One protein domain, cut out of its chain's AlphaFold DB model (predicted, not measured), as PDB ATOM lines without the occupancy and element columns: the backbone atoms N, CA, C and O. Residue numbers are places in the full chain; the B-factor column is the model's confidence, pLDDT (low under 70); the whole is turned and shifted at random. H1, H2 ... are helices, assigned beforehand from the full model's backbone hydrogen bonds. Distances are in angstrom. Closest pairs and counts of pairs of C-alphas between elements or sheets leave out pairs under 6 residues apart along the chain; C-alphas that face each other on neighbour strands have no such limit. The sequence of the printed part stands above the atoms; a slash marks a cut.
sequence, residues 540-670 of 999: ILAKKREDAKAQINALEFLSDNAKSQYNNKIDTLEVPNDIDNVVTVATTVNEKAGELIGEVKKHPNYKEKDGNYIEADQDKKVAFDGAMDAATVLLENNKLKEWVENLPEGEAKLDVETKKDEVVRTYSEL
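AT A GLANCE: This is residues 540 to 670 of the 999 residues of an uncharacterized protein of Mycoplasma gallinaceum (UniProt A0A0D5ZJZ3). This is a long rod of helices built on one spine, H3: H1 and H2 pack on its first half to make a three-helix bundle, and H6 and H7 pack on its last residues to make a second one, so that the two bundles share H3 and follow each other along the rod. The tiny helices H4 and H5 lie at the far end, where the chain turns from H3 back into H6, and a long loop, residues 636 to 654, joins H6 to H7. The printed part has 131 residues with seven named helices, H1 to H7 in chain order, and no named strand; the class is all helix. It is loose, with a radius of gyration of the C-alphas of 17.8 A, and spans 62 by 24 by 18 A.

IN THESE COORDINATES: Find C-alpha 576 at (82.912, -40.547, -83.791); from there H3, residues 576 to 600, runs 36.6 A to C-alpha 600 at (66.099, -14.960, -63.707). Before it come H1, residues 540 to 554, 21.1 A long, and H2, residues 560 to 572, 18.9 A. After it come H4, residues 606 to 609, and H5, residues 611 to 614, then H6, residues 618 to 635, 25.5 A. H7, residues 655 to 668, runs 19.8 A and ends at C-alpha 668, (64.860, -16.344, -50.101).

HOW THE PARTS SIT: Begin with H3, the hub, which touches four helices. H1, H2, H3, H6 and H7 form an up-and-down bundle, each running against the one before it. With residues 576 to 587 alone H3 touches H1, the same way at a shallow tilt of 0 degrees; the closest C-alphas, of Ala 548 and Val 583, are 6.2 A apart. H2 and H3 are a hairpin, touching through residues 566 to 570 and 579 to 586 alone, closest at the C-alphas of Ile 570 and Ile 579, 5.8 A. H1 and H2 are a hairpin too, with the C-alphas of Lys 549 and Asn 567 closest at 5.5 A. Farther along, residues 592 to 600 of H3 touch H7, the same way at 16 degrees, a shallow tilt; the C-alphas of Leu 596 and Lys 660 are closest, 5.2 A apart. Residues 593 to 600 of H3 touch residues 628 to 635 of H6, opposite ways at a shallow tilt of 34.7 degrees, only just short of steep; the closest C-alphas are those of Val 600 and Met 628, 6.9 A apart. H6 and H7 are a hairpin at a shallow tilt of 26 degrees, the C-alphas of Phe 624 and Thr 666 closest at 4.9 A. H4 and H5 touch only at the corner, closest at the C-alphas of Lys 607 and Ile 614, 6.3 A. H1 is apart from H6 and H7. Every O i to N i+4 pair is within hydrogen-bond range in H1, H3, H6 and H7, and 8 of 9 in H2; H4 and H5 are too short for such a pair, and the one O i to N i+3 pair of each is not within range.

THE WHOLE: The C-alphas of Ile 540 and Glu 615 are the two farthest apart, 61.9 A. The printed part has no cut. The link from H6 to H7, 19 residues, is long; the others are tight. Look at the B-factor column: residues 636 to 655 are under 70, while the mean pLDDT of the printed part is 83.4.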
ATOM      1  N   ILE A 540      82.365 -40.025 -94.187       92.12
ATOM      2  CA  ILE A 540      81.454 -40.390 -93.094       92.12
ATOM      3  C   ILE A 540      81.779 -39.574 -91.838       92.12
ATOM      4  O   ILE A 540      80.884 -38.982 -91.236       92.12
ATOM      5  N   LEU A 541      83.063 -39.460 -91.486       94.00
ATOM      6  CA  LEU A 541      83.525 -38.623 -90.380       94.00
ATOM      7  C   LEU A 541      83.207 -37.138 -90.615       94.00
ATOM      8  O   LEU A 541      82.712 -36.465 -89.712       94.00
ATOM      9  N   ALA A 542      83.418 -36.628 -91.833       93.62
ATOM     10  CA  ALA A 542      83.044 -35.260 -92.194       93.62
ATOM     11  C   ALA A 542      81.527 -35.015 -92.059       93.62
ATOM     12  O   ALA A 542      81.126 -34.018 -91.457       93.62
ATOM     13  N   LYS A 543      80.687 -35.948 -92.532       93.19
ATOM     14  CA  LYS A 543      79.224 -35.887 -92.382       93.19
ATOM     15  C   LYS A 543      78.805 -35.898 -90.906       93.19
ATOM     16  O   LYS A 543      78.002 -35.065 -90.498       93.19
ATOM     17  N   LYS A 544      79.410 -36.768 -90.088       94.31
ATOM     18  CA  LYS A 544      79.184 -36.847 -88.633       94.31
ATOM     19  C   LYS A 544      79.532 -35.532 -87.925       94.31
ATOM     20  O   LYS A 544      78.753 -35.076 -87.090       94.31
ATOM     21  N   ARG A 545      80.659 -34.896 -88.279       95.25
ATOM     22  CA  ARG A 545      81.038 -33.561 -87.775       95.25
ATOM     23  C   ARG A 545      80.025 -32.490 -88.191       95.25
ATOM     24  O   ARG A 545      79.645 -31.669 -87.362       95.25
ATOM     25  N   GLU A 546      79.572 -32.497 -89.445       96.12
ATOM     26  CA  GLU A 546      78.550 -31.569 -89.949       96.12
ATOM     27  C   GLU A 546      77.223 -31.707 -89.181       96.12
ATOM     28  O   GLU A 546      76.696 -30.706 -88.695       96.12
ATOM     29  N   ASP A 547      76.718 -32.931 -89.000       94.94
ATOM     30  CA  ASP A 547      75.457 -33.185 -88.289       94.94
ATOM     31  C   ASP A 547      75.545 -32.826 -86.799       94.94
ATOM     32  O   ASP A 547      74.602 -32.267 -86.235       94.94
ATOM     33  N   ALA A 548      76.685 -33.093 -86.158       96.44
ATOM     34  CA  ALA A 548      76.942 -32.705 -84.774       96.44
ATOM     35  C   ALA A 548      76.970 -31.173 -84.598       96.44
ATOM     36  O   ALA A 548      76.328 -30.632 -83.695       96.44
ATOM     37  N   LYS A 549      77.640 -30.455 -85.510       96.56
ATOM     38  CA  LYS A 549      77.631 -28.984 -85.555       96.56
ATOM     39  C   LYS A 549      76.233 -28.424 -85.805       96.56
ATOM     40  O   LYS A 549      75.851 -27.435 -85.185       96.56
ATOM     41  N   ALA A 550      75.454 -29.043 -86.695       95.62
ATOM     42  CA  ALA A 550      74.076 -28.638 -86.960       95.62
ATOM     43  C   ALA A 550      73.195 -28.770 -85.705       95.62
ATOM     44  O   ALA A 550      72.463 -27.836 -85.381       95.62
ATOM     45  N   GLN A 551      73.331 -29.873 -84.956       96.31
ATOM     46  CA  GLN A 551      72.651 -30.064 -83.669       96.31
ATOM     47  C   GLN A 551      73.043 -28.987 -82.649       96.31
ATOM     48  O   GLN A 551      72.163 -28.334 -82.095       96.31
ATOM     49  N   ILE A 552      74.341 -28.722 -82.457       94.31
ATOM     50  CA  ILE A 552      74.828 -27.678 -81.536       94.31
ATOM     51  C   ILE A 552      74.328 -26.284 -81.924       94.31
ATOM     52  O   ILE A 552      73.903 -25.509 -81.066       94.31
ATOM     53  N   ASN A 553      74.340 -25.955 -83.215       93.00
ATOM     54  CA  ASN A 553      73.875 -24.658 -83.698       93.00
ATOM     55  C   ASN A 553      72.368 -24.454 -83.471       93.00
ATOM     56  O   ASN A 553      71.943 -23.319 -83.236       93.00
ATOM     57  N   ALA A 554      71.582 -25.536 -83.479       94.12
ATOM     58  CA  ALA A 554      70.144 -25.530 -83.213       94.12
ATOM     59  C   ALA A 554      69.767 -25.408 -81.719       94.12
ATOM     60  O   ALA A 554      68.602 -25.151 -81.419       94.12
ATOM     61  N   LEU A 555      70.715 -25.552 -80.783       91.94
ATOM     62  CA  LEU A 555      70.456 -25.406 -79.344       91.94
ATOM     63  C   LEU A 555      70.046 -23.958 -78.996       91.94
ATOM     64  O   LEU A 555      70.772 -23.009 -79.295       91.94
ATOM     65  N   GLU A 556      68.869 -23.780 -78.387       89.75
ATOM     66  CA  GLU A 556      68.208 -22.470 -78.214       89.75
ATOM     67  C   GLU A 556      68.914 -21.534 -77.216       89.75
ATOM     68  O   GLU A 556      69.014 -20.332 -77.456       89.75
ATOM     69  N   PHE A 557      69.416 -22.076 -76.105       84.81
ATOM     70  CA  PHE A 557      69.906 -21.321 -74.947       84.81
ATOM     71  C   PHE A 557      71.437 -21.200 -74.885       84.81
ATOM     72  O   PHE A 557      71.964 -20.520 -74.002       84.81
ATOM     73  N   LEU A 558      72.172 -21.825 -75.813       83.31
ATOM     74  CA  LEU A 558      73.614 -21.596 -75.959       83.31
ATOM     75  C   LEU A 558      73.903 -20.296 -76.718       83.31
ATOM     76  O   LEU A 558      73.366 -20.062 -77.801       83.31
ATOM     77  N   SER A 559      74.848 -19.510 -76.199       76.94
ATOM     78  CA  SER A 559      75.417 -18.360 -76.914       76.94
ATOM     79  C   SER A 559      76.216 -18.782 -78.154       76.94
ATOM     80  O   SER A 559      76.816 -19.860 -78.190       76.94
ATOM     81  N   ASP A 560      76.307 -17.890 -79.144       82.75
ATOM     82  CA  ASP A 560      77.060 -18.128 -80.386       82.75
ATOM     83  C   ASP A 560      78.547 -18.423 -80.130       82.75
ATOM     84  O   ASP A 560      79.144 -19.264 -80.805       82.75
ATOM     85  N   ASN A 561      79.146 -17.800 -79.106       78.50
ATOM     86  CA  ASN A 561      80.511 -18.118 -78.687       78.50
ATOM     87  C   ASN A 561      80.622 -19.562 -78.163       78.50
ATOM     88  O   ASN A 561      81.544 -20.270 -78.556       78.50
ATOM     89  N   ALA A 562      79.688 -20.026 -77.323       78.25
ATOM     90  CA  ALA A 562      79.702 -21.409 -76.834       78.25
ATOM     91  C   ALA A 562      79.518 -22.415 -77.987       78.25
ATOM     92  O   ALA A 562      80.289 -23.369 -78.098       78.25
ATOM     93  N   LYS A 563      78.574 -22.148 -78.902       86.88
ATOM     94  CA  LYS A 563      78.376 -22.931 -80.136       86.88
ATOM     95  C   LYS A 563      79.658 -23.004 -80.967       86.88
ATOM     96  O   LYS A 563      80.075 -24.092 -81.354       86.88
ATOM     97  N   SER A 564      80.333 -21.871 -81.182       87.50
ATOM     98  CA  SER A 564      81.611 -21.827 -81.900       87.50
ATOM     99  C   SER A 564      82.694 -22.671 -81.225       87.50
ATOM    100  O   SER A 564      83.380 -23.410 -81.926       87.50
ATOM    101  N   GLN A 565      82.834 -22.629 -79.896       83.00
ATOM    102  CA  GLN A 565      83.844 -23.431 -79.193       83.00
ATOM    103  C   GLN A 565      83.581 -24.942 -79.330       83.00
ATOM    104  O   GLN A 565      84.498 -25.687 -79.675       83.00
ATOM    105  N   TYR A 566      82.336 -25.402 -79.154       87.56
ATOM    106  CA  TYR A 566      81.993 -26.815 -79.375       87.56
ATOM    107  C   TYR A 566      82.192 -27.244 -80.839       87.56
ATOM    108  O   TYR A 566      82.755 -28.308 -81.097       87.56
ATOM    109  N   ASN A 567      81.817 -26.396 -81.803       92.94
ATOM    110  CA  ASN A 567      82.046 -26.648 -83.227       92.94
ATOM    111  C   ASN A 567      83.545 -26.768 -83.559       92.94
ATOM    112  O   ASN A 567      83.928 -27.674 -84.299       92.94
ATOM    113  N   ASN A 568      84.389 -25.904 -82.981       90.12
ATOM    114  CA  ASN A 568      85.846 -25.957 -83.134       90.12
ATOM    115  C   ASN A 568      86.428 -27.242 -82.523       90.12
ATOM    116  O   ASN A 568      87.320 -27.849 -83.110       90.12
ATOM    117  N   LYS A 569      85.912 -27.695 -81.369       89.12
ATOM    118  CA  LYS A 569      86.324 -28.974 -80.769       89.12
ATOM    119  C   LYS A 569      86.001 -30.142 -81.703       89.12
ATOM    120  O   LYS A 569      86.874 -30.968 -81.945       89.12
ATOM    121  N   ILE A 570      84.799 -30.174 -82.283       92.81
ATOM    122  CA  ILE A 570      84.362 -31.222 -83.224       92.81
ATOM    123  C   ILE A 570      85.270 -31.326 -84.460       92.81
ATOM    124  O   ILE A 570      85.529 -32.438 -84.919       92.81
ATOM    125  N   ASP A 571      85.807 -30.212 -84.970       92.69
ATOM    126  CA  ASP A 571      86.765 -30.246 -86.089       92.69
ATOM    127  C   ASP A 571      88.064 -30.995 -85.759       92.69
ATOM    128  O   ASP A 571      88.674 -31.579 -86.653       92.69
ATOM    129  N   THR A 572      88.468 -31.024 -84.485       90.31
ATOM    130  CA  THR A 572      89.701 -31.697 -84.032       90.31
ATOM    131  C   THR A 572      89.531 -33.186 -83.719       90.31
ATOM    132  O   THR A 572      90.524 -33.874 -83.508       90.31
ATOM    133  N   LEU A 573      88.296 -33.700 -83.666       90.31
ATOM    134  CA  LEU A 573      88.017 -35.067 -83.216       90.31
ATOM    135  C   LEU A 573      87.963 -36.050 -84.386       90.31
ATOM    136  O   LEU A 573      87.187 -35.866 -85.324       90.31
ATOM    137  N   GLU A 574      88.769 -37.108 -84.321       88.81
ATOM    138  CA  GLU A 574      88.813 -38.186 -85.323       88.81
ATOM    139  C   GLU A 574      87.938 -39.397 -84.954       88.81
ATOM    140  O   GLU A 574      87.560 -40.181 -85.824       88.81
ATOM    141  N   VAL A 575      87.561 -39.529 -83.680       87.06
ATOM    142  CA  VAL A 575      86.743 -40.631 -83.159       87.06
ATOM    143  C   VAL A 575      85.264 -40.210 -83.111       87.06
ATOM    144  O   VAL A 575      84.934 -39.241 -82.424       87.06
ATOM    145  N   PRO A 576      84.330 -40.927 -83.775       89.00
ATOM    146  CA  PRO A 576      82.912 -40.547 -83.791       89.00
ATOM    147  C   PRO A 576      82.240 -40.485 -82.415       89.00
ATOM    148  O   PRO A 576      81.377 -39.637 -82.205       89.00
ATOM    149  N   ASN A 577      82.646 -41.348 -81.476       87.44
ATOM    150  CA  ASN A 577      82.098 -41.365 -80.118       87.44
ATOM    151  C   ASN A 577      82.442 -40.082 -79.339       87.44
ATOM    152  O   ASN A 577      81.622 -39.578 -78.579       87.44
ATOM    153  N   ASP A 578      83.623 -39.504 -79.572       88.94
ATOM    154  CA  ASP A 578      84.027 -38.257 -78.914       88.94
ATOM    155  C   ASP A 578      83.227 -37.063 -79.450       88.94
ATOM    156  O   ASP A 578      82.906 -36.138 -78.704       88.94
ATOM    157  N   ILE A 579      82.848 -37.100 -80.734       92.62
ATOM    158  CA  ILE A 579      81.938 -36.115 -81.336       92.62
ATOM    159  C   ILE A 579      80.560 -36.194 -80.657       92.62
ATOM    160  O   ILE A 579      80.006 -35.159 -80.283       92.62
ATOM    161  N   ASP A 580      80.028 -37.402 -80.436       91.12
ATOM    162  CA  ASP A 580      78.751 -37.601 -79.730       91.12
ATOM    163  C   ASP A 580      78.813 -37.151 -78.258       91.12
ATOM    164  O   ASP A 580      77.873 -36.522 -77.760       91.12
ATOM    165  N   ASN A 581      79.939 -37.382 -77.576       88.31
ATOM    166  CA  ASN A 581      80.179 -36.879 -76.220       88.31
ATOM    167  C   ASN A 581      80.115 -35.338 -76.162       88.31
ATOM    168  O   ASN A 581      79.481 -34.782 -75.262       88.31
ATOM    169  N   VAL A 582      80.703 -34.633 -77.141       88.75
ATOM    170  CA  VAL A 582      80.633 -33.159 -77.224       88.75
ATOM    171  C   VAL A 582      79.202 -32.663 -77.466       88.75
ATOM    172  O   VAL A 582      78.787 -31.686 -76.841       88.75
ATOM    173  N   VAL A 583      78.418 -33.338 -78.316       90.81
ATOM    174  CA  VAL A 583      76.999 -32.992 -78.547       90.81
ATOM    175  C   VAL A 583      76.159 -33.209 -77.284       90.81
ATOM    176  O   VAL A 583      75.348 -32.349 -76.930       90.81
ATOM    177  N   THR A 584      76.382 -34.316 -76.571       89.00
ATOM    178  CA  THR A 584      75.706 -34.623 -75.299       89.00
ATOM    179  C   THR A 584      75.960 -33.519 -74.273       89.00
ATOM    180  O   THR A 584      75.019 -32.937 -73.736       89.00
ATOM    181  N   VAL A 585      77.230 -33.150 -74.082       84.00
ATOM    182  CA  VAL A 585      77.654 -32.047 -73.207       84.00
ATOM    183  C   VAL A 585      76.987 -30.726 -73.580       84.00
ATOM    184  O   VAL A 585      76.412 -30.061 -72.717       84.00
ATOM    185  N   ALA A 586      77.039 -30.339 -74.857       86.38
ATOM    186  CA  ALA A 586      76.455 -29.085 -75.317       86.38
ATOM    187  C   ALA A 586      74.942 -29.038 -75.042       86.38
ATOM    188  O   ALA A 586      74.421 -28.003 -74.622       86.38
ATOM    189  N   THR A 587      74.258 -30.176 -75.200       88.56
ATOM    190  CA  THR A 587      72.827 -30.335 -74.904       88.56
ATOM    191  C   THR A 587      72.535 -30.179 -73.407       88.56
ATOM    192  O   THR A 587      71.677 -29.377 -73.043       88.56
ATOM    193  N   THR A 588      73.296 -30.828 -72.519       85.38
ATOM    194  CA  THR A 588      73.131 -30.663 -71.060       85.38
ATOM    195  C   THR A 588      73.389 -29.221 -70.602       85.38
ATOM    196  O   THR A 588      72.650 -28.680 -69.779       85.38
ATOM    197  N   VAL A 589      74.406 -28.551 -71.158       81.69
ATOM    198  CA  VAL A 589      74.682 -27.135 -70.852       81.69
ATOM    199  C   VAL A 589      73.556 -26.228 -71.363       81.69
ATOM    200  O   VAL A 589      73.176 -25.285 -70.670       81.69
ATOM    201  N   ASN A 590      72.977 -26.529 -72.531       86.50
ATOM    202  CA  ASN A 590      71.811 -25.826 -73.068       86.50
ATOM    203  C   ASN A 590      70.587 -25.942 -72.146       86.50
ATOM    204  O   ASN A 590      69.961 -24.932 -71.831       86.50
ATOM    205  N   GLU A 591      70.257 -27.153 -71.694       86.81
ATOM    206  CA  GLU A 591      69.133 -27.400 -70.781       86.81
ATOM    207  C   GLU A 591      69.279 -26.592 -69.486       86.81
ATOM    208  O   GLU A 591      68.368 -25.854 -69.100       86.81
ATOM    209  N   LYS A 592      70.464 -26.639 -68.865       84.88
ATOM    210  CA  LYS A 592      70.761 -25.886 -67.639       84.88
ATOM    211  C   LYS A 592      70.750 -24.372 -67.852       84.88
ATOM    212  O   LYS A 592      70.275 -23.644 -66.980       84.88
ATOM    213  N   ALA A 593      71.218 -23.879 -69.003       84.38
ATOM    214  CA  ALA A 593      71.101 -22.462 -69.355       84.38
ATOM    215  C   ALA A 593      69.627 -22.038 -69.470       84.38
ATOM    216  O   ALA A 593      69.251 -20.990 -68.945       84.38
ATOM    217  N   GLY A 594      68.778 -22.888 -70.058       85.50
ATOM    218  CA  GLY A 594      67.324 -22.715 -70.073       85.50
ATOM    219  C   GLY A 594      66.710 -22.637 -68.669       85.50
ATOM    220  O   GLY A 594      65.910 -21.735 -68.407       85.50
ATOM    221  N   GLU A 595      67.126 -23.510 -67.742       87.75
ATOM    222  CA  GLU A 595      66.699 -23.448 -66.333       87.75
ATOM    223  C   GLU A 595      67.074 -22.109 -65.668       87.75
ATOM    224  O   GLU A 595      66.222 -21.482 -65.035       87.75
ATOM    225  N   LEU A 596      68.320 -21.638 -65.832       87.50
ATOM    226  CA  LEU A 596      68.786 -20.368 -65.256       87.50
ATOM    227  C   LEU A 596      68.056 -19.155 -65.857       87.50
ATOM    228  O   LEU A 596      67.621 -18.271 -65.120       87.50
ATOM    229  N   ILE A 597      67.868 -19.128 -67.182       86.81
ATOM    230  CA  ILE A 597      67.067 -18.104 -67.872       86.81
ATOM    231  C   ILE A 597      65.634 -18.094 -67.323       86.81
ATOM    232  O   ILE A 597      65.054 -17.024 -67.130       86.81
ATOM    233  N   GLY A 598      65.061 -19.274 -67.071       87.44
ATOM    234  CA  GLY A 598      63.749 -19.432 -66.451       87.44
ATOM    235  C   GLY A 598      63.681 -18.826 -65.050       87.44
ATOM    236  O   GLY A 598      62.715 -18.131 -64.746       87.44
ATOM    237  N   GLU A 599      64.707 -19.037 -64.221       91.12
ATOM    238  CA  GLU A 599      64.782 -18.500 -62.857       91.12
ATOM    239  C   GLU A 599      64.924 -16.972 -62.840       91.12
ATOM    240  O   GLU A 599      64.104 -16.286 -62.233       91.12
ATOM    241  N   VAL A 600      65.884 -16.417 -63.591       88.19
ATOM    242  CA  VAL A 600      66.099 -14.960 -63.707       88.19
ATOM    243  C   VAL A 600      64.822 -14.248 -64.179       88.19
ATOM    244  O   VAL A 600      64.465 -13.184 -63.669       88.19
ATOM    245  N   LYS A 601      64.064 -14.861 -65.101       87.81
ATOM    246  CA  LYS A 601      62.782 -14.331 -65.600       87.81
ATOM    247  C   LYS A 601      61.646 -14.308 -64.567       87.81
ATOM    248  O   LYS A 601      60.668 -13.603 -64.815       87.81
ATOM    249  N   LYS A 602      61.737 -15.015 -63.432       89.94
ATOM    250  CA  LYS A 602      60.716 -14.949 -62.360       89.94
ATOM    251  C   LYS A 602      60.750 -13.639 -61.574       89.94
ATOM    252  O   LYS A 602      59.741 -13.286 -60.968       89.94
ATOM    253  N   HIS A 603      61.863 -12.905 -61.623       88.25
ATOM    254  CA  HIS A 603      62.081 -11.685 -60.843       88.25
ATOM    255  C   HIS A 603      62.196 -10.422 -61.731       88.25
ATOM    256  O   HIS A 603      63.197  -9.711 -61.663       88.25
ATOM    257  N   PRO A 604      61.217 -10.089 -62.596       83.81
ATOM    258  CA  PRO A 604      61.316  -8.923 -63.471       83.81
ATOM    259  C   PRO A 604      61.021  -7.621 -62.707       83.81
ATOM    260  O   PRO A 604      59.939  -7.456 -62.144       83.81
ATOM    261  N   ASN A 605      61.921  -6.634 -62.788       86.06
ATOM    262  CA  ASN A 605      61.775  -5.323 -62.125       86.06
ATOM    263  C   ASN A 605      61.626  -5.435 -60.590       86.06
ATOM    264  O   ASN A 605      60.828  -4.730 -59.966       86.06
ATOM    265  N   TYR A 606      62.363  -6.367 -59.973       88.56
ATOM    266  CA  TYR A 606      62.332  -6.578 -58.522       88.56
ATOM    267  C   TYR A 606      62.743  -5.319 -57.741       88.56
ATOM    268  O   TYR A 606      62.198  -5.053 -56.672       88.56
ATOM    269  N   LYS A 607      63.634  -4.492 -58.308       89.12
ATOM    270  CA  LYS A 607      64.108  -3.248 -57.685       89.12
ATOM    271  C   LYS A 607      63.003  -2.196 -57.546       89.12
ATOM    272  O   LYS A 607      63.032  -1.409 -56.602       89.12
ATOM    273  N   GLU A 608      62.024  -2.207 -58.450       86.44
ATOM    274  CA  GLU A 608      60.933  -1.234 -58.533       86.44
ATOM    275  C   GLU A 608      59.589  -1.756 -58.005       86.44
ATOM    276  O   GLU A 608      58.723  -0.950 -57.664       86.44
ATOM    277  N   LYS A 609      59.375  -3.082 -57.988       84.75
ATOM    278  CA  LYS A 609      58.050  -3.683 -57.731       84.75
ATOM    279  C   LYS A 609      57.991  -4.716 -56.614       84.75
ATOM    280  O   LYS A 609      56.897  -4.967 -56.113       84.75
ATOM    281  N   ASP A 610      59.106  -5.332 -56.236       90.81
ATOM    282  CA  ASP A 610      59.088  -6.375 -55.215       90.81
ATOM    283  C   ASP A 610      59.230  -5.759 -53.819       90.81
ATOM    284  O   ASP A 610      60.315  -5.351 -53.405       90.81
ATOM    285  N   GLY A 611      58.126  -5.706 -53.071       86.56
ATOM    286  CA  GLY A 611      58.115  -5.205 -51.696       86.56
ATOM    287  C   GLY A 611      59.072  -5.956 -50.761       86.56
ATOM    288  O   GLY A 611      59.623  -5.346 -49.843       86.56
ATOM    289  N   ASN A 612      59.340  -7.243 -51.019       91.62
ATOM    290  CA  ASN A 612      60.280  -8.019 -50.218       91.62
ATOM    291  C   ASN A 612      61.735  -7.598 -50.463       91.62
ATOM    292  O   ASN A 612      62.542  -7.666 -49.540       91.62
ATOM    293  N   TYR A 613      62.062  -7.116 -51.667       94.50
ATOM    294  CA  TYR A 613      63.358  -6.508 -51.987       94.50
ATOM    295  C   TYR A 613      63.436  -5.038 -51.551       94.50
ATOM    296  O   TYR A 613      64.427  -4.614 -50.953       94.50
ATOM    297  N   ILE A 614      62.411  -4.233 -51.854       93.62
ATOM    298  CA  ILE A 614      62.412  -2.780 -51.622       93.62
ATOM    299  C   ILE A 614      62.691  -2.481 -50.148       93.62
ATOM    300  O   ILE A 614      63.616  -1.717 -49.852       93.62
ATOM    301  N   GLU A 615      61.966  -3.151 -49.251       93.88
ATOM    302  CA  GLU A 615      62.046  -2.967 -47.803       93.88
ATOM    303  C   GLU A 615      63.105  -3.870 -47.126       93.88
ATOM    304  O   GLU A 615      63.173  -3.870 -45.900       93.88
ATOM    305  N   ALA A 616      63.929  -4.648 -47.848       94.56
ATOM    306  CA  ALA A 616      64.970  -5.509 -47.250       94.56
ATOM    307  C   ALA A 616      66.182  -4.725 -46.702       94.56
ATOM    308  O   ALA A 616      66.373  -3.538 -46.989       94.56
ATOM    309  N   ASP A 617      67.024  -5.391 -45.899       93.00
ATOM    310  CA  ASP A 617      68.321  -4.828 -45.495       93.00
ATOM    311  C   ASP A 617      69.284  -4.688 -46.693       93.00
ATOM    312  O   ASP A 617      69.258  -5.468 -47.647       93.00
ATOM    313  N   GLN A 618      70.152  -3.673 -46.648       92.88
ATOM    314  CA  GLN A 618      70.998  -3.285 -47.783       92.88
ATOM    315  C   GLN A 618      72.005  -4.370 -48.200       92.88
ATOM    316  O   GLN A 618      72.320  -4.485 -49.380       92.88
ATOM    317  N   ASP A 619      72.503  -5.165 -47.255       92.00
ATOM    318  CA  ASP A 619      73.402  -6.297 -47.499       92.00
ATOM    319  C   ASP A 619      72.701  -7.432 -48.262       92.00
ATOM    320  O   ASP A 619      73.251  -7.939 -49.237       92.00
ATOM    321  N   LYS A 620      71.456  -7.762 -47.895       93.94
ATOM    322  CA  LYS A 620      70.626  -8.757 -48.602       93.94
ATOM    323  C   LYS A 620      70.258  -8.293 -50.008       93.94
ATOM    324  O   LYS A 620      70.328  -9.076 -50.950       93.94
ATOM    325  N   LYS A 621      69.947  -7.002 -50.171       94.25
ATOM    326  CA  LYS A 621      69.724  -6.394 -51.493       94.25
ATOM    327  C   LYS A 621      70.973  -6.488 -52.367       94.25
ATOM    328  O   LYS A 621      70.864  -6.907 -53.508       94.25
ATOM    329  N   VAL A 622      72.156  -6.183 -51.824       93.00
ATOM    330  CA  VAL A 622      73.440  -6.332 -52.539       93.00
ATOM    331  C   VAL A 622      73.753  -7.797 -52.865       93.00
ATOM    332  O   VAL A 622      74.281  -8.070 -53.939       93.00
ATOM    333  N   ALA A 623      73.413  -8.745 -51.987       91.75
ATOM    334  CA  ALA A 623      73.596 -10.172 -52.251       91.75
ATOM    335  C   ALA A 623      72.699 -10.673 -53.397       91.75
ATOM    336  O   ALA A 623      73.189 -11.376 -54.279       91.75
ATOM    337  N   PHE A 624      71.419 -10.281 -53.416       95.56
ATOM    338  CA  PHE A 624      70.495 -10.643 -54.495       95.56
ATOM    339  C   PHE A 624      70.821  -9.926 -55.813       95.56
ATOM    340  O   PHE A 624      70.869 -10.577 -56.854       95.56
ATOM    341  N   ASP A 625      71.142  -8.624 -55.767       93.94
ATOM    342  CA  ASP A 625      71.674  -7.874 -56.914       93.94
ATOM    343  C   ASP A 625      72.894  -8.593 -57.504       93.94
ATOM    344  O   ASP A 625      72.920  -8.882 -58.693       93.94
ATOM    345  N   GLY A 626      73.872  -8.953 -56.664       91.19
ATOM    346  CA  GLY A 626      75.091  -9.636 -57.095       91.19
ATOM    347  C   GLY A 626      74.845 -11.024 -57.691       91.19
ATOM    348  O   GLY A 626      75.530 -11.395 -58.641       91.19
ATOM    349  N   ALA A 627      73.862 -11.778 -57.187       90.56
ATOM    350  CA  ALA A 627      73.472 -13.065 -57.762       90.56
ATOM    351  C   ALA A 627      72.763 -12.899 -59.119       90.56
ATOM    352  O   ALA A 627      73.081 -13.614 -60.068       90.56
ATOM    353  N   MET A 628      71.853 -11.924 -59.240       90.94
ATOM    354  CA  MET A 628      71.161 -11.599 -60.494       90.94
ATOM    355  C   MET A 628      72.123 -11.051 -61.560       90.94
ATOM    356  O   MET A 628      72.040 -11.447 -62.725       90.94
ATOM    357  N   ASP A 629      73.070 -10.197 -61.169       88.38
ATOM    358  CA  ASP A 629      74.118  -9.674 -62.047       88.38
ATOM    359  C   ASP A 629      75.089 -10.796 -62.457       88.38
ATOM    360  O   ASP A 629      75.432 -10.910 -63.631       88.38
ATOM    361  N   ALA A 630      75.486 -11.688 -61.537       84.44
ATOM    362  CA  ALA A 630      76.330 -12.843 -61.857       84.44
ATOM    363  C   ALA A 630      75.638 -13.834 -62.809       84.44
ATOM    364  O   ALA A 630      76.272 -14.311 -63.751       84.44
ATOM    365  N   ALA A 631      74.346 -14.108 -62.604       85.00
ATOM    366  CA  ALA A 631      73.539 -14.920 -63.510       85.00
ATOM    367  C   ALA A 631      73.417 -14.266 -64.897       85.00
ATOM    368  O   ALA A 631      73.634 -14.929 -65.909       85.00
ATOM    369  N   THR A 632      73.148 -12.958 -64.953       82.56
ATOM    370  CA  THR A 632      73.081 -12.195 -66.211       82.56
ATOM    371  C   THR A 632      74.420 -12.229 -66.951       82.56
ATOM    372  O   THR A 632      74.464 -12.616 -68.113       82.56
ATOM    373  N   VAL A 633      75.535 -11.950 -66.269       80.12
ATOM    374  CA  VAL A 633      76.893 -11.978 -66.845       80.12
ATOM    375  C   VAL A 633      77.327 -13.385 -67.287       80.12
ATOM    376  O   VAL A 633      78.149 -13.515 -68.195       80.12
ATOM    377  N   LEU A 634      76.798 -14.449 -66.675       76.00
ATOM    378  CA  LEU A 634      77.035 -15.824 -67.126       76.00
ATOM    379  C   LEU A 634      76.272 -16.145 -68.424       76.00
ATOM    380  O   LEU A 634      76.811 -16.819 -69.305       76.00
ATOM    381  N   LEU A 635      75.045 -15.631 -68.551       76.88
ATOM    382  CA  LEU A 635      74.205 -15.750 -69.747       76.88
ATOM    383  C   LEU A 635      74.676 -14.835 -70.898       76.88
ATOM    384  O   LEU A 635      74.509 -15.175 -72.071       76.88
ATOM    385  N   GLU A 636      75.311 -13.701 -70.597       69.88
ATOM    386  CA  GLU A 636      75.837 -12.755 -71.584       69.88
ATOM    387  C   GLU A 636      77.176 -13.208 -72.206       69.88
ATOM    388  O   GLU A 636      78.257 -12.989 -71.665       69.88
ATOM    389  N   ASN A 637      77.091 -13.789 -73.409       55.53
ATOM    390  CA  ASN A 637      78.077 -13.831 -74.510       55.53
ATOM    391  C   ASN A 637      79.573 -14.179 -74.279       55.53
ATOM    392  O   ASN A 637      80.296 -14.271 -75.272       55.53
ATOM    393  N   ASN A 638      80.088 -14.392 -73.062       47.91
ATOM    394  CA  ASN A 638      81.530 -14.626 -72.859       47.91
ATOM    395  C   ASN A 638      81.946 -15.521 -71.675       47.91
ATOM    396  O   ASN A 638      83.139 -15.804 -71.565       47.91
ATOM    397  N   LYS A 639      81.030 -15.982 -70.803       54.66
ATOM    398  CA  LYS A 639      81.400 -16.756 -69.594       54.66
ATOM    399  C   LYS A 639      81.014 -18.235 -69.557       54.66
ATOM    400  O   LYS A 639      81.651 -18.984 -68.824       54.66
ATOM    401  N   LEU A 640      80.136 -18.710 -70.440       60.44
ATOM    402  CA  LEU A 640      79.975 -20.142 -70.770       60.44
ATOM    403  C   LEU A 640      81.193 -20.711 -71.549       60.44
ATOM    404  O   LEU A 640      81.042 -21.415 -72.544       60.44
ATOM    405  N   LYS A 641      82.414 -20.320 -71.166       46.91
ATOM    406  CA  LYS A 641      83.622 -20.378 -72.005       46.91
ATOM    407  C   LYS A 641      84.713 -21.315 -71.476       46.91
ATOM    408  O   LYS A 641      85.487 -21.829 -72.272       46.91
ATOM    409  N   GLU A 642      84.765 -21.568 -70.171       49.84
ATOM    410  CA  GLU A 642      85.878 -22.290 -69.522       49.84
ATOM    411  C   GLU A 642      85.795 -23.833 -69.588       49.84
ATOM    412  O   GLU A 642      86.594 -24.520 -68.962       49.84
ATOM    413  N   TRP A 643      84.859 -24.399 -70.361       51.00
ATOM    414  CA  TRP A 643      84.562 -25.845 -70.353       51.00
ATOM    415  C   TRP A 643      85.195 -26.659 -71.504       51.00
ATOM    416  O   TRP A 643      85.210 -27.884 -71.455       51.00
ATOM    417  N   VAL A 644      85.691 -26.016 -72.570       52.94
ATOM    418  CA  VAL A 644      85.961 -26.712 -73.853       52.94
ATOM    419  C   VAL A 644      87.390 -27.263 -73.995       52.94
ATOM    420  O   VAL A 644      87.612 -28.212 -74.754       52.94
ATOM    421  N   GLU A 645      88.366 -26.738 -73.249       48.66
ATOM    422  CA  GLU A 645      89.749 -27.242 -73.318       48.66
ATOM    423  C   GLU A 645      89.953 -28.549 -72.532       48.66
ATOM    424  O   GLU A 645      90.708 -29.404 -72.990       48.66
ATOM    425  N   ASN A 646      89.224 -28.765 -71.428       52.44
ATOM    426  CA  ASN A 646      89.303 -29.976 -70.599       52.44
ATOM    427  C   ASN A 646      87.899 -30.498 -70.245       52.44
ATOM    428  O   ASN A 646      87.345 -30.097 -69.224       52.44
ATOM    429  N   LEU A 647      87.336 -31.403 -71.057       53.06
ATOM    430  CA  LEU A 647      86.124 -32.150 -70.689       53.06
ATOM    431  C   LEU A 647      86.451 -33.151 -69.562       53.06
ATOM    432  O   LEU A 647      87.243 -34.064 -69.809       53.06
ATOM    433  N   PRO A 648      85.849 -33.053 -68.362       45.47
ATOM    434  CA  PRO A 648      85.962 -34.087 -67.342       45.47
ATOM    435  C   PRO A 648      84.949 -35.204 -67.621       45.47
ATOM    436  O   PRO A 648      83.777 -34.933 -67.895       45.47
ATOM    437  N   GLU A 649      85.373 -36.462 -67.502       44.22
ATOM    438  CA  GLU A 649      84.451 -37.600 -67.451       44.22
ATOM    439  C   GLU A 649      83.626 -37.541 -66.155       44.22
ATOM    440  O   GLU A 649      84.072 -37.977 -65.096       44.22
ATOM    441  N   GLY A 650      82.408 -37.006 -66.252       48.78
ATOM    442  CA  GLY A 650      81.441 -36.971 -65.158       48.78
ATOM    443  C   GLY A 650      81.627 -35.827 -64.149       48.78
ATOM    444  O   GLY A 650      82.726 -35.464 -63.746       48.78
ATOM    445  N   GLU A 651      80.491 -35.281 -63.712       46.75
ATOM    446  CA  GLU A 651      80.327 -34.572 -62.431       46.75
ATOM    447  C   GLU A 651      81.275 -33.390 -62.118       46.75
ATOM    448  O   GLU A 651      81.746 -33.227 -60.992       46.75
ATOM    449  N   ALA A 652      81.445 -32.460 -63.060       43.00
ATOM    450  CA  ALA A 652      81.847 -31.089 -62.729       43.00
ATOM    451  C   ALA A 652      80.611 -30.176 -62.692       43.00
ATOM    452  O   ALA A 652      80.044 -29.859 -63.739       43.00
ATOM    453  N   LYS A 653      80.194 -29.759 -61.482       50.94
ATOM    454  CA  LYS A 653      79.063 -28.836 -61.260       50.94
ATOM    455  C   LYS A 653      79.143 -27.644 -62.210       50.94
ATOM    456  O   LYS A 653      80.080 -26.851 -62.140       50.94
ATOM    457  N   LEU A 654      78.142 -27.510 -63.071       56.81
ATOM    458  CA  LEU A 654      78.068 -26.411 -64.019       56.81
ATOM    459  C   LEU A 654      77.870 -25.095 -63.249       56.81
ATOM    460  O   LEU A 654      76.986 -25.009 -62.393       56.81
ATOM    461  N   ASP A 655      78.653 -24.059 -63.571       64.94
ATOM    462  CA  ASP A 655      78.519 -22.733 -62.936       64.94
ATOM    463  C   ASP A 655      77.071 -22.221 -63.054       64.94
ATOM    464  O   ASP A 655      76.509 -21.697 -62.103       64.94
ATOM    465  N   VAL A 656      76.398 -22.531 -64.168       73.94
ATOM    466  CA  VAL A 656      74.978 -22.231 -64.431       73.94
ATOM    467  C   VAL A 656      74.028 -22.770 -63.356       73.94
ATOM    468  O   VAL A 656      73.129 -22.053 -62.922       73.94
ATOM    469  N   GLU A 657      74.218 -24.014 -62.907       79.44
ATOM    470  CA  GLU A 657      73.381 -24.615 -61.861       79.44
ATOM    471  C   GLU A 657      73.679 -23.971 -60.501       79.44
ATOM    472  O   GLU A 657      72.765 -23.609 -59.764       79.44
ATOM    473  N   THR A 658      74.956 -23.689 -60.233       81.38
ATOM    474  CA  THR A 658      75.378 -22.962 -59.027       81.38
ATOM    475  C   THR A 658      74.819 -21.530 -59.002       81.38
ATOM    476  O   THR A 658      74.375 -21.066 -57.954       81.38
ATOM    477  N   LYS A 659      74.763 -20.830 -60.145       85.19
ATOM    478  CA  LYS A 659      74.195 -19.473 -60.253       85.19
ATOM    479  C   LYS A 659      72.680 -19.445 -60.140       85.19
ATOM    480  O   LYS A 659      72.145 -18.517 -59.538       85.19
ATOM    481  N   LYS A 660      71.989 -20.477 -60.626       88.69
ATOM    482  CA  LYS A 660      70.553 -20.662 -60.383       88.69
ATOM    483  C   LYS A 660      70.285 -20.800 -58.883       88.69
ATOM    484  O   LYS A 660      69.461 -20.065 -58.341       88.69
ATOM    485  N   ASP A 661      71.026 -21.675 -58.207       88.69
ATOM    486  CA  ASP A 661      70.890 -21.891 -56.764       88.69
ATOM    487  C   ASP A 661      71.268 -20.635 -55.950       88.69
ATOM    488  O   ASP A 661      70.610 -20.325 -54.955       88.69
ATOM    489  N   GLU A 662      72.272 -19.858 -56.379       88.94
ATOM    490  CA  GLU A 662      72.613 -18.561 -55.773       88.94
ATOM    491  C   GLU A 662      71.473 -17.537 -55.888       88.94
ATOM    492  O   GLU A 662      71.172 -16.877 -54.889       88.94
ATOM    493  N   VAL A 663      70.817 -17.419 -57.051       91.69
ATOM    494  CA  VAL A 663      69.653 -16.533 -57.257       91.69
ATOM    495  C   VAL A 663      68.486 -16.954 -56.359       91.69
ATOM    496  O   VAL A 663      67.962 -16.124 -55.615       91.69
ATOM    497  N   VAL A 664      68.129 -18.244 -56.347       93.25
ATOM    498  CA  VAL A 664      67.048 -18.779 -55.493       93.25
ATOM    499  C   VAL A 664      67.339 -18.532 -54.010       93.25
ATOM    500  O   VAL A 664      66.476 -18.044 -53.274       93.25
ATOM    501  N   ARG A 665      68.565 -18.833 -53.559       94.31
ATOM    502  CA  ARG A 665      68.978 -18.656 -52.162       94.31
ATOM    503  C   ARG A 665      68.935 -17.187 -51.751       94.31
ATOM    504  O   ARG A 665      68.284 -16.862 -50.763       94.31
ATOM    505  N   THR A 666      69.588 -16.301 -52.500       93.50
ATOM    506  CA  THR A 666      69.663 -14.873 -52.141       93.50
ATOM    507  C   THR A 666      68.305 -14.176 -52.224       93.50
ATOM    508  O   THR A 666      68.039 -13.300 -51.406       93.50
ATOM    509  N   TYR A 667      67.402 -14.619 -53.108       93.38
ATOM    510  CA  TYR A 667      66.003 -14.186 -53.087       93.38
ATOM    511  C   TYR A 667      65.296 -14.591 -51.787       93.38
ATOM    512  O   TYR A 667      64.637 -13.768 -51.154       93.38
ATOM    513  N   SER A 668      65.461 -15.846 -51.349       91.50
ATOM    514  CA  SER A 668      64.860 -16.344 -50.101       91.50
ATOM    515  C   SER A 668      65.422 -15.686 -48.831       91.50
ATOM    516  O   SER A 668      64.767 -15.698 -47.792       91.50
ATOM    517  N   GLU A 669      66.612 -15.083 -48.919       92.75
ATOM    518  CA  GLU A 669      67.256 -14.328 -47.836       92.75
ATOM    519  C   GLU A 669      66.764 -12.868 -47.739       92.75
ATOM    520  O   GLU A 669      67.050 -12.199 -46.742       92.75
ATOM    521  N   LEU A 670      66.010 -12.362 -48.726       95.44
ATOM    522  CA  LEU A 670      65.385 -11.035 -48.670       95.44
ATOM    523  C   LEU A 670      64.308 -10.988 -47.578       95.44
ATOM    524  O   LEU A 670      63.374 -11.789 -47.566       95.44
TER     525      LEU A 670